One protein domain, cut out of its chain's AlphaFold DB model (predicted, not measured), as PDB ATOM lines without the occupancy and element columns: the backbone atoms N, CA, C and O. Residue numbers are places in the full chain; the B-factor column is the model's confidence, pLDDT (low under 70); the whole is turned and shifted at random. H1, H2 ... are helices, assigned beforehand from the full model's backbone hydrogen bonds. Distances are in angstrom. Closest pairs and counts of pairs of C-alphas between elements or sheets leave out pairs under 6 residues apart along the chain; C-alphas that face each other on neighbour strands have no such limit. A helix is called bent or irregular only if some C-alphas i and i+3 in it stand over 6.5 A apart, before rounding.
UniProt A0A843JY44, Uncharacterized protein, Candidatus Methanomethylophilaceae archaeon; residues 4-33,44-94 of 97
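This is residues 4 to 33 and 44 to 94 of the 97 residues of an uncharacterized protein of Candidatus Methanomethylophilaceae archaeon (UniProt A0A843JY44). Two long helices, H1 and H4, make a narrow V: they meet where H1 ends and H4 begins, and away from there two arms stand free, residues 4 to 14 of H1 and residues 76 to 94, of which 76 to 92 belong to H4. At the closed end of the V, the short helix H2 follows H1, and the short helix H3 makes a corner with the beginning of H4, with the loop of residues 44 to 56 reaching away beyond H3. The printed part has 81 residues with four named helices, H1, H2, H3 and H4 in that order along the chain, and no named strand; the class is all helix. The whole is extended, with a radius of gyration of the C-alphas of 18.6 A and spans of 62 by 27 by 24 A, the free part of H4 and the loop of residues 44 to 56 lying at the two ends of the length.

H1, residues 4 to 25, touches H4, residues 66 to 92, with 12 pairs of C-alphas within 8 A. The closest C-alphas of the two are those of Ser 22 and Pro 67, 4.7 A apart. H1 touches H4 with residues 15 to 25 alone, and H4 touches H1 with residues 67 to 74 alone. They run opposite ways at a shallow tilt of 31 degrees. H2, residues 28 to 31, and H1 meet only through their link, which is tight, with 2 residues. H2 and H4 are apart. H3, residues 57 to 64, is close to H4 but not clearly touching: their closest C-alphas, those of Asn 60 and Gly 66, are 8.0 A apart. The lines of H3 and H4 are about perpendicular, at 83 degrees, and the link between them is tight, with 1 residue. H3 is apart from H1 and from H2. In H1 and H3 every pair of O i and N i+4 is within hydrogen-bond range, in H4 20 of 23 are, and H2 is too short for such a pair.

H1 begins at C-alpha 4, (-22.084, -61.836, -36.263), and measures 31.5 A from first to last C-alpha. H2 measures 5.4 A. H3 measures 9.9 A and is neither bent nor irregular, but only just: C-alphas 61 and 64 are 6.1 A apart. H4 begins at C-alpha 66, (2.756, -42.559, -31.874), and ends 39.9 A away at C-alpha 92, (-30.462, -50.084, -52.572).

The two C-alphas farthest apart, those of Thr 49 and Asp 94, are 63.2 A apart. Without the stretches that stand free, the body spans 41 by 23 by 13 A. Residues 34 to 43 are not printed, and C-alphas 33 and 44 are 24.8 A apart across this cut, in the link from H2 to H3. The mean pLDDT of the printed part is 82.2; residues 31 to 33 and 90 to 94 of the model are under 70.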
ATOM      1  N   LYS A   4     -22.596 -63.060 -35.628       79.44
ATOM      2  CA  LYS A   4     -22.084 -61.836 -36.263       79.44
ATOM      3  C   LYS A   4     -22.101 -60.626 -35.321       79.44
ATOM      4  O   LYS A   4     -21.126 -59.889 -35.256       79.44
ATOM      5  N   VAL A   5     -23.172 -60.470 -34.541       85.19
ATOM      6  CA  VAL A   5     -23.313 -59.380 -33.560       85.19
ATOM      7  C   VAL A   5     -22.320 -59.557 -32.414       85.19
ATOM      8  O   VAL A   5     -21.717 -58.588 -31.971       85.19
ATOM      9  N   ALA A   6     -22.094 -60.799 -31.973       85.00
ATOM     10  CA  ALA A   6     -21.108 -61.088 -30.933       85.00
ATOM     11  C   ALA A   6     -19.672 -60.754 -31.377       85.00
ATOM     12  O   ALA A   6     -18.919 -60.165 -30.608       85.00
ATOM     13  N   ILE A   7     -19.309 -61.077 -32.624       86.88
ATOM     14  CA  ILE A   7     -17.998 -60.725 -33.191       86.88
ATOM     15  C   ILE A   7     -17.860 -59.203 -33.317       86.88
ATOM     16  O   ILE A   7     -16.849 -58.656 -32.890       86.88
ATOM     17  N   GLY A   8     -18.883 -58.516 -33.836       84.44
ATOM     18  CA  GLY A   8     -18.872 -57.055 -33.958       84.44
ATOM     19  C   GLY A   8     -18.703 -56.352 -32.609       84.44
ATOM     20  O   GLY A   8     -17.843 -55.486 -32.470       84.44
ATOM     21  N   ALA A   9     -19.450 -56.783 -31.589       87.19
ATOM     22  CA  ALA A   9     -19.314 -56.261 -30.232       87.19
ATOM     23  C   ALA A   9     -17.917 -56.524 -29.641       87.19
ATOM     24  O   ALA A   9     -17.350 -55.648 -28.992       87.19
ATOM     25  N   GLY A  10     -17.340 -57.702 -29.900       89.25
ATOM     26  CA  GLY A  10     -15.982 -58.038 -29.469       89.25
ATOM     27  C   GLY A  10     -14.918 -57.143 -30.108       89.25
ATOM     28  O   GLY A  10     -14.057 -56.620 -29.405       89.25
ATOM     29  N   VAL A  11     -15.005 -56.912 -31.421       87.69
ATOM     30  CA  VAL A  11     -14.086 -56.014 -32.139       87.69
ATOM     31  C   VAL A  11     -14.232 -54.577 -31.638       87.69
ATOM     32  O   VAL A  11     -13.226 -53.929 -31.364       87.69
ATOM     33  N   ALA A  12     -15.462 -54.093 -31.444       86.38
ATOM     34  CA  ALA A  12     -15.711 -52.754 -30.914       86.38
ATOM     35  C   ALA A  12     -15.115 -52.567 -29.509       86.38
ATOM     36  O   ALA A  12     -14.439 -51.573 -29.256       86.38
ATOM     37  N   ALA A  13     -15.302 -53.540 -28.612       91.69
ATOM     38  CA  ALA A  13     -14.720 -53.499 -27.273       91.69
ATOM     39  C   ALA A  13     -13.182 -53.481 -27.314       91.69
ATOM     40  O   ALA A  13     -12.554 -52.723 -26.579       91.69
ATOM     41  N   LEU A  14     -12.574 -54.271 -28.205       91.12
ATOM     42  CA  LEU A  14     -11.122 -54.325 -28.368       91.12
ATOM     43  C   LEU A  14     -10.565 -52.992 -28.889       91.12
ATOM     44  O   LEU A  14      -9.593 -52.479 -28.341       91.12
ATOM     45  N   LEU A  15     -11.220 -52.381 -29.880       88.62
ATOM     46  CA  LEU A  15     -10.854 -51.054 -30.387       88.62
ATOM     47  C   LEU A  15     -10.961 -49.971 -29.306       88.62
ATOM     48  O   LEU A  15     -10.104 -49.091 -29.227       88.62
ATOM     49  N   LEU A  16     -11.972 -50.058 -28.441       89.75
ATOM     50  CA  LEU A  16     -12.168 -49.119 -27.335       89.75
ATOM     51  C   LEU A  16     -11.040 -49.232 -26.297       89.75
ATOM     52  O   LEU A  16     -10.529 -48.213 -25.830       89.75
ATOM     53  N   ILE A  17     -10.585 -50.455 -26.002       92.31
ATOM     54  CA  ILE A  17      -9.419 -50.701 -25.137       92.31
ATOM     55  C   ILE A  17      -8.151 -50.104 -25.749       92.31
ATOM     56  O   ILE A  17      -7.392 -49.448 -25.038       92.31
ATOM     57  N   VAL A  18      -7.928 -50.286 -27.055       89.50
ATOM     58  CA  VAL A  18      -6.773 -49.698 -27.753       89.50
ATOM     59  C   VAL A  18      -6.806 -48.174 -27.659       89.50
ATOM     60  O   VAL A  18      -5.800 -47.569 -27.302       89.50
ATOM     61  N   CYS A  19      -7.968 -47.551 -27.884       88.44
ATOM     62  CA  CYS A  19      -8.108 -46.100 -27.765       88.44
ATOM     63  C   CYS A  19      -7.799 -45.610 -26.346       88.44
ATOM     64  O   CYS A  19      -7.052 -44.648 -26.173       88.44
ATOM     65  N   MET A  20      -8.328 -46.289 -25.328       89.06
ATOM     66  CA  MET A  20      -8.062 -45.943 -23.934       89.06
ATOM     67  C   MET A  20      -6.573 -46.095 -23.600       89.06
ATOM     68  O   MET A  20      -5.974 -45.179 -23.040       89.06
ATOM     69  N   GLY A  21      -5.954 -47.209 -24.001       89.31
ATOM     70  CA  GLY A  21      -4.525 -47.457 -23.811       89.31
ATOM     71  C   GLY A  21      -3.653 -46.388 -24.468       89.31
ATOM     72  O   GLY A  21      -2.719 -45.898 -23.842       89.31
ATOM     73  N   SER A  22      -4.002 -45.960 -25.681       86.38
ATOM     74  CA  SER A  22      -3.320 -44.875 -26.389       86.38
ATOM     75  C   SER A  22      -3.394 -43.533 -25.658       86.38
ATOM     76  O   SER A  22      -2.390 -42.824 -25.592       86.38
ATOM     77  N   VAL A  23      -4.548 -43.181 -25.078       86.06
ATOM     78  CA  VAL A  23      -4.705 -41.940 -24.293       86.06
ATOM     79  C   VAL A  23      -3.802 -41.954 -23.060       86.06
ATOM     80  O   VAL A  23      -3.102 -40.975 -22.808       86.06
ATOM     81  N   PHE A  24      -3.770 -43.071 -22.326       87.25
ATOM     82  CA  PHE A  24      -2.901 -43.218 -21.157       87.25
ATOM     83  C   PHE A  24      -1.416 -43.247 -21.530       87.25
ATOM     84  O   PHE A  24      -0.616 -42.584 -20.880       87.25
ATOM     85  N   ALA A  25      -1.045 -43.978 -22.584       87.00
ATOM     86  CA  ALA A  25       0.345 -44.104 -23.024       87.00
ATOM     87  C   ALA A  25       0.934 -42.775 -23.513       87.00
ATOM     88  O   ALA A  25       2.125 -42.537 -23.341       87.00
ATOM     89  N   THR A  26       0.105 -41.909 -24.098       82.75
ATOM     90  CA  THR A  26       0.547 -40.581 -24.549       82.75
ATOM     91  C   THR A  26       0.522 -39.553 -23.417       82.75
ATOM     92  O   THR A  26       0.941 -38.428 -23.636       82.75
ATOM     93  N   ASP A  27       0.016 -39.880 -22.220       83.12
ATOM     94  CA  ASP A  27      -0.199 -38.896 -21.150       83.12
ATOM     95  C   ASP A  27      -0.882 -37.625 -21.690       83.12
ATOM     96  O   ASP A  27      -0.331 -36.522 -21.723       83.12
ATOM     97  N   TRP A  28      -2.072 -37.824 -22.257       77.31
ATOM     98  CA  TRP A  28      -2.777 -36.815 -23.053       77.31
ATOM     99  C   TRP A  28      -2.947 -35.470 -22.325       77.31
ATOM    100  O   TRP A  28      -2.848 -34.404 -22.939       77.31
ATOM    101  N   ASP A  29      -3.152 -35.516 -21.009       78.50
ATOM    102  CA  ASP A  29      -3.318 -34.340 -20.152       78.50
ATOM    103  C   ASP A  29      -2.030 -33.505 -20.039       78.50
ATOM    104  O   ASP A  29      -2.072 -32.278 -19.931       78.50
ATOM    105  N   SER A  30      -0.851 -34.131 -20.142       74.25
ATOM    106  CA  SER A  30       0.409 -33.389 -20.085       74.25
ATOM    107  C   SER A  30       0.766 -32.663 -21.380       74.25
ATOM    108  O   SER A  30       1.534 -31.698 -21.332       74.25
ATOM    109  N   HIS A  31       0.168 -33.066 -22.502       68.75
ATOM    110  CA  HIS A  31       0.461 -32.541 -23.833       68.75
ATOM    111  C   HIS A  31      -0.535 -31.473 -24.309       68.75
ATOM    112  O   HIS A  31      -0.152 -30.565 -25.045       68.75
ATOM    113  N   MET A  32      -1.787 -31.513 -23.841       68.19
ATOM    114  CA  MET A  32      -2.843 -30.532 -24.148       68.19
ATOM    115  C   MET A  32      -2.832 -29.324 -23.192       68.19
ATOM    116  O   MET A  32      -3.874 -28.870 -22.727       68.19
ATOM    117  N   LYS A  33      -1.648 -28.799 -22.855       69.31
ATOM    118  CA  LYS A  33      -1.502 -27.708 -21.867       69.31
ATOM    119  C   LYS A  33      -1.561 -26.300 -22.450       69.31
ATOM    120  O   LYS A  33      -1.610 -25.325 -21.701       69.31
ATOM    121  N   ASP A  44      15.909 -29.687 -37.771       72.00
ATOM    122  CA  ASP A  44      16.606 -30.776 -38.482       72.00
ATOM    123  C   ASP A  44      16.260 -32.228 -38.098       72.00
ATOM    124  O   ASP A  44      16.245 -32.618 -36.934       72.00
ATOM    125  N   VAL A  45      16.044 -33.075 -39.110       72.62
ATOM    126  CA  VAL A  45      15.587 -34.470 -38.934       72.62
ATOM    127  C   VAL A  45      16.596 -35.343 -38.175       72.62
ATOM    128  O   VAL A  45      16.204 -36.274 -37.470       72.62
ATOM    129  N   VAL A  46      17.881 -35.031 -38.309       71.94
ATOM    130  CA  VAL A  46      19.009 -35.791 -37.765       71.94
ATOM    131  C   VAL A  46      19.894 -34.835 -36.973       71.94
ATOM    132  O   VAL A  46      19.999 -33.663 -37.332       71.94
ATOM    133  N   ASP A  47      20.469 -35.308 -35.870       73.19
ATOM    134  CA  ASP A  47      21.392 -34.517 -35.057       73.19
ATOM    135  C   ASP A  47      22.829 -34.546 -35.615       73.19
ATOM    136  O   ASP A  47      23.125 -35.199 -36.616       73.19
ATOM    137  N   GLU A  48      23.750 -33.848 -34.948       77.62
ATOM    138  CA  GLU A  48      25.170 -33.780 -35.334       77.62
ATOM    139  C   GLU A  48      25.897 -35.143 -35.285       77.62
ATOM    140  O   GLU A  48      27.012 -35.272 -35.790       77.62
ATOM    141  N   THR A  49      25.275 -36.160 -34.681       80.81
ATOM    142  CA  THR A  49      25.788 -37.529 -34.541       80.81
ATOM    143  C   THR A  49      25.094 -38.533 -35.470       80.81
ATOM    144  O   THR A  49      25.329 -39.735 -35.344       80.81
ATOM    145  N   ASP A  50      24.289 -38.048 -36.425       75.44
ATOM    146  CA  ASP A  50      23.495 -38.848 -37.372       75.44
ATOM    147  C   ASP A  50      22.427 -39.728 -36.684       75.44
ATOM    148  O   ASP A  50      21.975 -40.743 -37.217       75.44
ATOM    149  N   THR A  51      21.989 -39.332 -35.483       79.81
ATOM    150  CA  THR A  51      20.881 -39.970 -34.758       79.81
ATOM    151  C   THR A  51      19.587 -39.162 -34.874       79.81
ATOM    152  O   THR A  51      19.596 -37.974 -35.202       79.81
ATOM    153  N   LEU A  52      18.432 -39.806 -34.652       76.31
ATOM    154  CA  LEU A  52      17.136 -39.145 -34.827       76.31
ATOM    155  C   LEU A  52      16.992 -37.999 -33.818       76.31
ATOM    156  O   LEU A  52      16.967 -38.229 -32.609       76.31
ATOM    157  N   ASN A  53      16.869 -36.770 -34.319       80.06
ATOM    158  CA  ASN A  53      16.814 -35.596 -33.461       80.06
ATOM    159  C   ASN A  53      15.509 -35.610 -32.635       80.06
ATOM    160  O   ASN A  53      14.424 -35.651 -33.231       80.06
ATOM    161  N   PRO A  54      15.562 -35.509 -31.292       79.31
ATOM    162  CA  PRO A  54      14.373 -35.447 -30.436       79.31
ATOM    163  C   PRO A  54      13.463 -34.236 -30.702       79.31
ATOM    164  O   PRO A  54      12.279 -34.244 -30.360       79.31
ATOM    165  N   GLN A  55      14.006 -33.177 -31.306       81.25
ATOM    166  CA  GLN A  55      13.268 -31.989 -31.744       81.25
ATOM    167  C   GLN A  55      12.675 -32.158 -33.151       81.25
ATOM    168  O   GLN A  55      11.939 -31.289 -33.606       81.25
ATOM    169  N   SER A  56      12.956 -33.255 -33.858       82.12
ATOM    170  CA  SER A  56      12.404 -33.476 -35.194       82.12
ATOM    171  C   SER A  56      10.906 -33.783 -35.147       82.12
ATOM    172  O   SER A  56      10.379 -34.361 -34.185       82.12
ATOM    173  N   LEU A  57      10.215 -33.443 -36.238       83.00
ATOM    174  CA  LEU A  57       8.814 -33.811 -36.435       83.00
ATOM    175  C   LEU A  57       8.632 -35.332 -36.375       83.00
ATOM    176  O   LEU A  57       7.696 -35.800 -35.740       83.00
ATOM    177  N   ASN A  58       9.535 -36.100 -36.990       84.38
ATOM    178  CA  ASN A  58       9.432 -37.559 -37.054       84.38
ATOM    179  C   ASN A  58       9.549 -38.201 -35.669       84.38
ATOM    180  O   ASN A  58       8.735 -39.060 -35.334       84.38
ATOM    181  N   TYR A  59      10.504 -37.751 -34.846       84.56
ATOM    182  CA  TYR A  59      10.639 -38.232 -33.471       84.56
ATOM    183  C   TYR A  59       9.374 -37.925 -32.662       84.56
ATOM    184  O   TYR A  59       8.780 -38.810 -32.049       84.56
ATOM    185  N   ASN A  60       8.888 -36.681 -32.723       84.12
ATOM    186  CA  ASN A  60       7.673 -36.306 -32.002       84.12
ATOM    187  C   ASN A  60       6.435 -37.061 -32.512       84.12
ATOM    188  O   ASN A  60       5.600 -37.469 -31.712       84.12
ATOM    189  N   LEU A  61       6.311 -37.283 -33.818       85.19
ATOM    190  CA  LEU A  61       5.153 -37.944 -34.414       85.19
ATOM    191  C   LEU A  61       5.097 -39.441 -34.084       85.19
ATOM    192  O   LEU A  61       4.025 -39.940 -33.751       85.19
ATOM    193  N   PHE A  62       6.226 -40.149 -34.169       86.12
ATOM    194  CA  PHE A  62       6.256 -41.606 -34.023       86.12
ATOM    195  C   PHE A  62       6.598 -42.085 -32.613       86.12
ATOM    196  O   PHE A  62       6.014 -43.072 -32.173       86.12
ATOM    197  N   GLU A  63       7.488 -41.406 -31.887       82.56
ATOM    198  CA  GLU A  63       7.844 -41.821 -30.524       82.56
ATOM    199  C   GLU A  63       6.933 -41.189 -29.477       82.56
ATOM    200  O   GLU A  63       6.404 -41.884 -28.612       82.56
ATOM    201  N   LYS A  64       6.715 -39.873 -29.561       81.62
ATOM    202  CA  LYS A  64       5.963 -39.141 -28.533       81.62
ATOM    203  C   LYS A  64       4.449 -39.229 -28.729       81.62
ATOM    204  O   LYS A  64       3.721 -39.521 -27.788       81.62
ATOM    205  N   TYR A  65       3.973 -39.007 -29.953       84.75
ATOM    206  CA  TYR A  65       2.548 -39.042 -30.308       84.75
ATOM    207  C   TYR A  65       2.135 -40.311 -31.062       84.75
ATOM    208  O   TYR A  65       0.982 -40.427 -31.481       84.75
ATOM    209  N   GLY A  66       3.030 -41.294 -31.192       84.75
ATOM    210  CA  GLY A  66       2.756 -42.559 -31.874       84.75
ATOM    211  C   GLY A  66       1.465 -43.248 -31.414       84.75
ATOM    212  O   GLY A  66       0.666 -43.649 -32.264       84.75
ATOM    213  N   PRO A  67       1.168 -43.336 -30.101       87.25
ATOM    214  CA  PRO A  67      -0.078 -43.952 -29.657       87.25
ATOM    215  C   PRO A  67      -1.334 -43.160 -30.071       87.25
ATOM    216  O   PRO A  67      -2.374 -43.773 -30.321       87.25
ATOM    217  N   VAL A  68      -1.258 -41.832 -30.230       85.44
ATOM    218  CA  VAL A  68      -2.372 -41.004 -30.745       85.44
ATOM    219  C   VAL A  68      -2.681 -41.336 -32.203       85.44
ATOM    220  O   VAL A  68      -3.851 -41.351 -32.593       85.44
ATOM    221  N   LEU A  69      -1.667 -41.682 -33.003       87.94
ATOM    222  CA  LEU A  69      -1.874 -42.120 -34.387       87.94
ATOM    223  C   LEU A  69      -2.722 -43.391 -34.477       87.94
ATOM    224  O   LEU A  69      -3.452 -43.556 -35.451       87.94
ATOM    225  N   LEU A  70      -2.693 -44.261 -33.462       86.38
ATOM    226  CA  LEU A  70      -3.570 -45.435 -33.422       86.38
ATOM    227  C   LEU A  70      -5.041 -45.034 -33.285       86.38
ATOM    228  O   LEU A  70      -5.888 -45.599 -33.971       86.38
ATOM    229  N   ILE A  71      -5.351 -44.027 -32.463       87.12
ATOM    230  CA  ILE A  71      -6.716 -43.491 -32.344       87.12
ATOM    231  C   ILE A  71      -7.154 -42.898 -33.685       87.12
ATOM    232  O   ILE A  71      -8.243 -43.206 -34.169       87.12
ATOM    233  N   LEU A  72      -6.287 -42.095 -34.313       88.69
ATOM    234  CA  LEU A  72      -6.545 -41.518 -35.632       88.69
ATOM    235  C   LEU A  72      -6.827 -42.611 -36.676       88.69
ATOM    236  O   LEU A  72      -7.792 -42.504 -37.429       88.69
ATOM    237  N   ALA A  73      -6.031 -43.682 -36.689       88.25
ATOM    238  CA  ALA A  73      -6.206 -44.805 -37.604       88.25
ATOM    239  C   ALA A  73      -7.554 -45.516 -37.396       88.25
ATOM    240  O   ALA A  73      -8.244 -45.809 -38.371       88.25
ATOM    241  N   VAL A  74      -7.964 -45.744 -36.143       88.69
ATOM    242  CA  VAL A  74      -9.270 -46.344 -35.823       88.69
ATOM    243  C   VAL A  74     -10.420 -45.439 -36.270       88.69
ATOM    244  O   VAL A  74     -11.387 -45.931 -36.850       88.69
ATOM    245  N   LEU A  75     -10.306 -44.123 -36.065       88.00
ATOM    246  CA  LEU A  75     -11.307 -43.157 -36.523       88.00
ATOM    247  C   LEU A  75     -11.410 -43.119 -38.052       88.00
ATOM    248  O   LEU A  75     -12.515 -43.175 -38.585       88.00
ATOM    249  N   MET A  76     -10.279 -43.077 -38.761       90.56
ATOM    250  CA  MET A  76     -10.251 -43.106 -40.228       90.56
ATOM    251  C   MET A  76     -10.822 -44.415 -40.780       90.56
ATOM    252  O   MET A  76     -11.591 -44.399 -41.741       90.56
ATOM    253  N   PHE A  77     -10.499 -45.545 -40.152       88.69
ATOM    254  CA  PHE A  77     -11.047 -46.846 -40.522       88.69
ATOM    255  C   PHE A  77     -12.565 -46.908 -40.300       88.69
ATOM    256  O   PHE A  77     -13.302 -47.351 -41.179       88.69
ATOM    257  N   GLY A  78     -13.049 -46.402 -39.162       86.94
ATOM    258  CA  GLY A  78     -14.479 -46.293 -38.876       86.94
ATOM    259  C   GLY A  78     -15.211 -45.390 -39.871       86.94
ATOM    260  O   GLY A  78     -16.257 -45.777 -40.389       86.94
ATOM    261  N   ALA A  79     -14.636 -44.229 -40.198       88.94
ATOM    262  CA  ALA A  79     -15.187 -43.309 -41.191       88.94
ATOM    263  C   ALA A  79     -15.257 -43.940 -42.592       88.94
ATOM    264  O   ALA A  79     -16.248 -43.761 -43.294       88.94
ATOM    265  N   MET A  80     -14.248 -44.726 -42.979       89.31
ATOM    266  CA  MET A  80     -14.231 -45.446 -44.254       89.31
ATOM    267  C   MET A  80     -15.338 -46.504 -44.328       89.31
ATOM    268  O   MET A  80     -16.061 -46.556 -45.320       89.31
ATOM    269  N   ILE A  81     -15.514 -47.314 -43.278       87.94
ATOM    270  CA  ILE A  81     -16.606 -48.300 -43.221       87.94
ATOM    271  C   ILE A  81     -17.964 -47.595 -43.250       87.94
ATOM    272  O   ILE A  81     -18.836 -47.999 -44.013       87.94
ATOM    273  N   GLY A  82     -18.130 -46.530 -42.461       86.12
ATOM    274  CA  GLY A  82     -19.356 -45.735 -42.437       86.12
ATOM    275  C   GLY A  82     -19.702 -45.161 -43.809       86.12
ATOM    276  O   GLY A  82     -20.833 -45.310 -44.259       86.12
ATOM    277  N   GLY A  83     -18.717 -44.596 -44.514       88.06
ATOM    278  CA  GLY A  83     -18.896 -44.103 -45.879       88.06
ATOM    279  C   GLY A  83     -19.347 -45.197 -46.848       88.06
ATOM    280  O   GLY A  83     -20.312 -45.000 -47.575       88.06
ATOM    281  N   VAL A  84     -18.719 -46.378 -46.812       87.38
ATOM    282  CA  VAL A  84     -19.112 -47.519 -47.662       87.38
ATOM    283  C   VAL A  84     -20.528 -48.007 -47.345       87.38
ATOM    284  O   VAL A  84     -21.266 -48.370 -48.258       87.38
ATOM    285  N   CYS A  85     -20.910 -48.034 -46.067       85.31
ATOM    286  CA  CYS A  85     -22.261 -48.401 -45.651       85.31
ATOM    287  C   CYS A  85     -23.305 -47.407 -46.171       85.31
ATOM    288  O   CYS A  85     -24.279 -47.843 -46.773       85.31
ATOM    289  N   ILE A  86     -23.065 -46.102 -46.017       84.00
ATOM    290  CA  ILE A  86     -23.976 -45.052 -46.499       84.00
ATOM    291  C   ILE A  86     -24.121 -45.120 -48.022       84.00
ATOM    292  O   ILE A  86     -25.235 -45.134 -48.532       84.00
ATOM    293  N   SER A  87     -23.014 -45.255 -48.760       83.44
ATOM    294  CA  SER A  87     -23.068 -45.363 -50.224       83.44
ATOM    295  C   SER A  87     -23.802 -46.612 -50.724       83.44
ATOM    296  O   SER A  87     -24.292 -46.606 -51.846       83.44
ATOM    297  N   ARG A  88     -23.862 -47.692 -49.929       77.00
ATOM    298  CA  ARG A  88     -24.661 -48.883 -50.262       77.00
ATOM    299  C   ARG A  88     -26.146 -48.687 -49.983       77.00
ATOM    300  O   ARG A  88     -26.953 -49.184 -50.755       77.00
ATOM    301  N   GLU A  89     -26.494 -47.997 -48.899       72.62
ATOM    302  CA  GLU A  89     -27.895 -47.691 -48.590       72.62
ATOM    303  C   GLU A  89     -28.519 -46.821 -49.693       72.62
ATOM    304  O   GLU A  89     -29.593 -47.153 -50.180       72.62
ATOM    305  N   GLU A  90     -27.803 -45.804 -50.188       66.25
ATOM    306  CA  GLU A  90     -28.285 -44.963 -51.298       66.25
ATOM    307  C   GLU A  90     -28.526 -45.747 -52.600       66.25
ATOM    308  O   GLU A  90     -29.434 -45.416 -53.354       66.25
ATOM    309  N   SER A  91     -27.745 -46.798 -52.878       66.19
ATOM    310  CA  SER A  91     -27.931 -47.614 -54.087       66.19
ATOM    311  C   SER A  91     -29.070 -48.629 -53.993       66.19
ATOM    312  O   SER A  91     -29.607 -49.016 -55.028       66.19
ATOM    313  N   ASP A  92     -29.408 -49.084 -52.784       58.59
ATOM    314  CA  ASP A  92     -30.462 -50.084 -52.572       58.59
ATOM    315  C   ASP A  92     -31.867 -49.433 -52.562       58.59
ATOM    316  O   ASP A  92     -32.841 -50.093 -52.919       58.59
ATOM    317  N   ASP A  93     -31.978 -48.143 -52.215       56.72
ATOM    318  CA  ASP A  93     -33.246 -47.387 -52.222       56.72
ATOM    319  C   ASP A  93     -33.663 -46.874 -53.624       56.72
ATOM    320  O   ASP A  93     -34.825 -46.514 -53.829       56.72
ATOM    321  N   ASP A  94     -32.749 -46.876 -54.602       56.47
ATOM    322  CA  ASP A  94     -32.971 -46.375 -55.972       56.47
ATOM    323  C   ASP A  94     -33.466 -47.450 -56.974       56.47
ATOM    324  O   ASP A  94     -33.653 -47.143 -58.157       56.47
TER     325      ASP A  94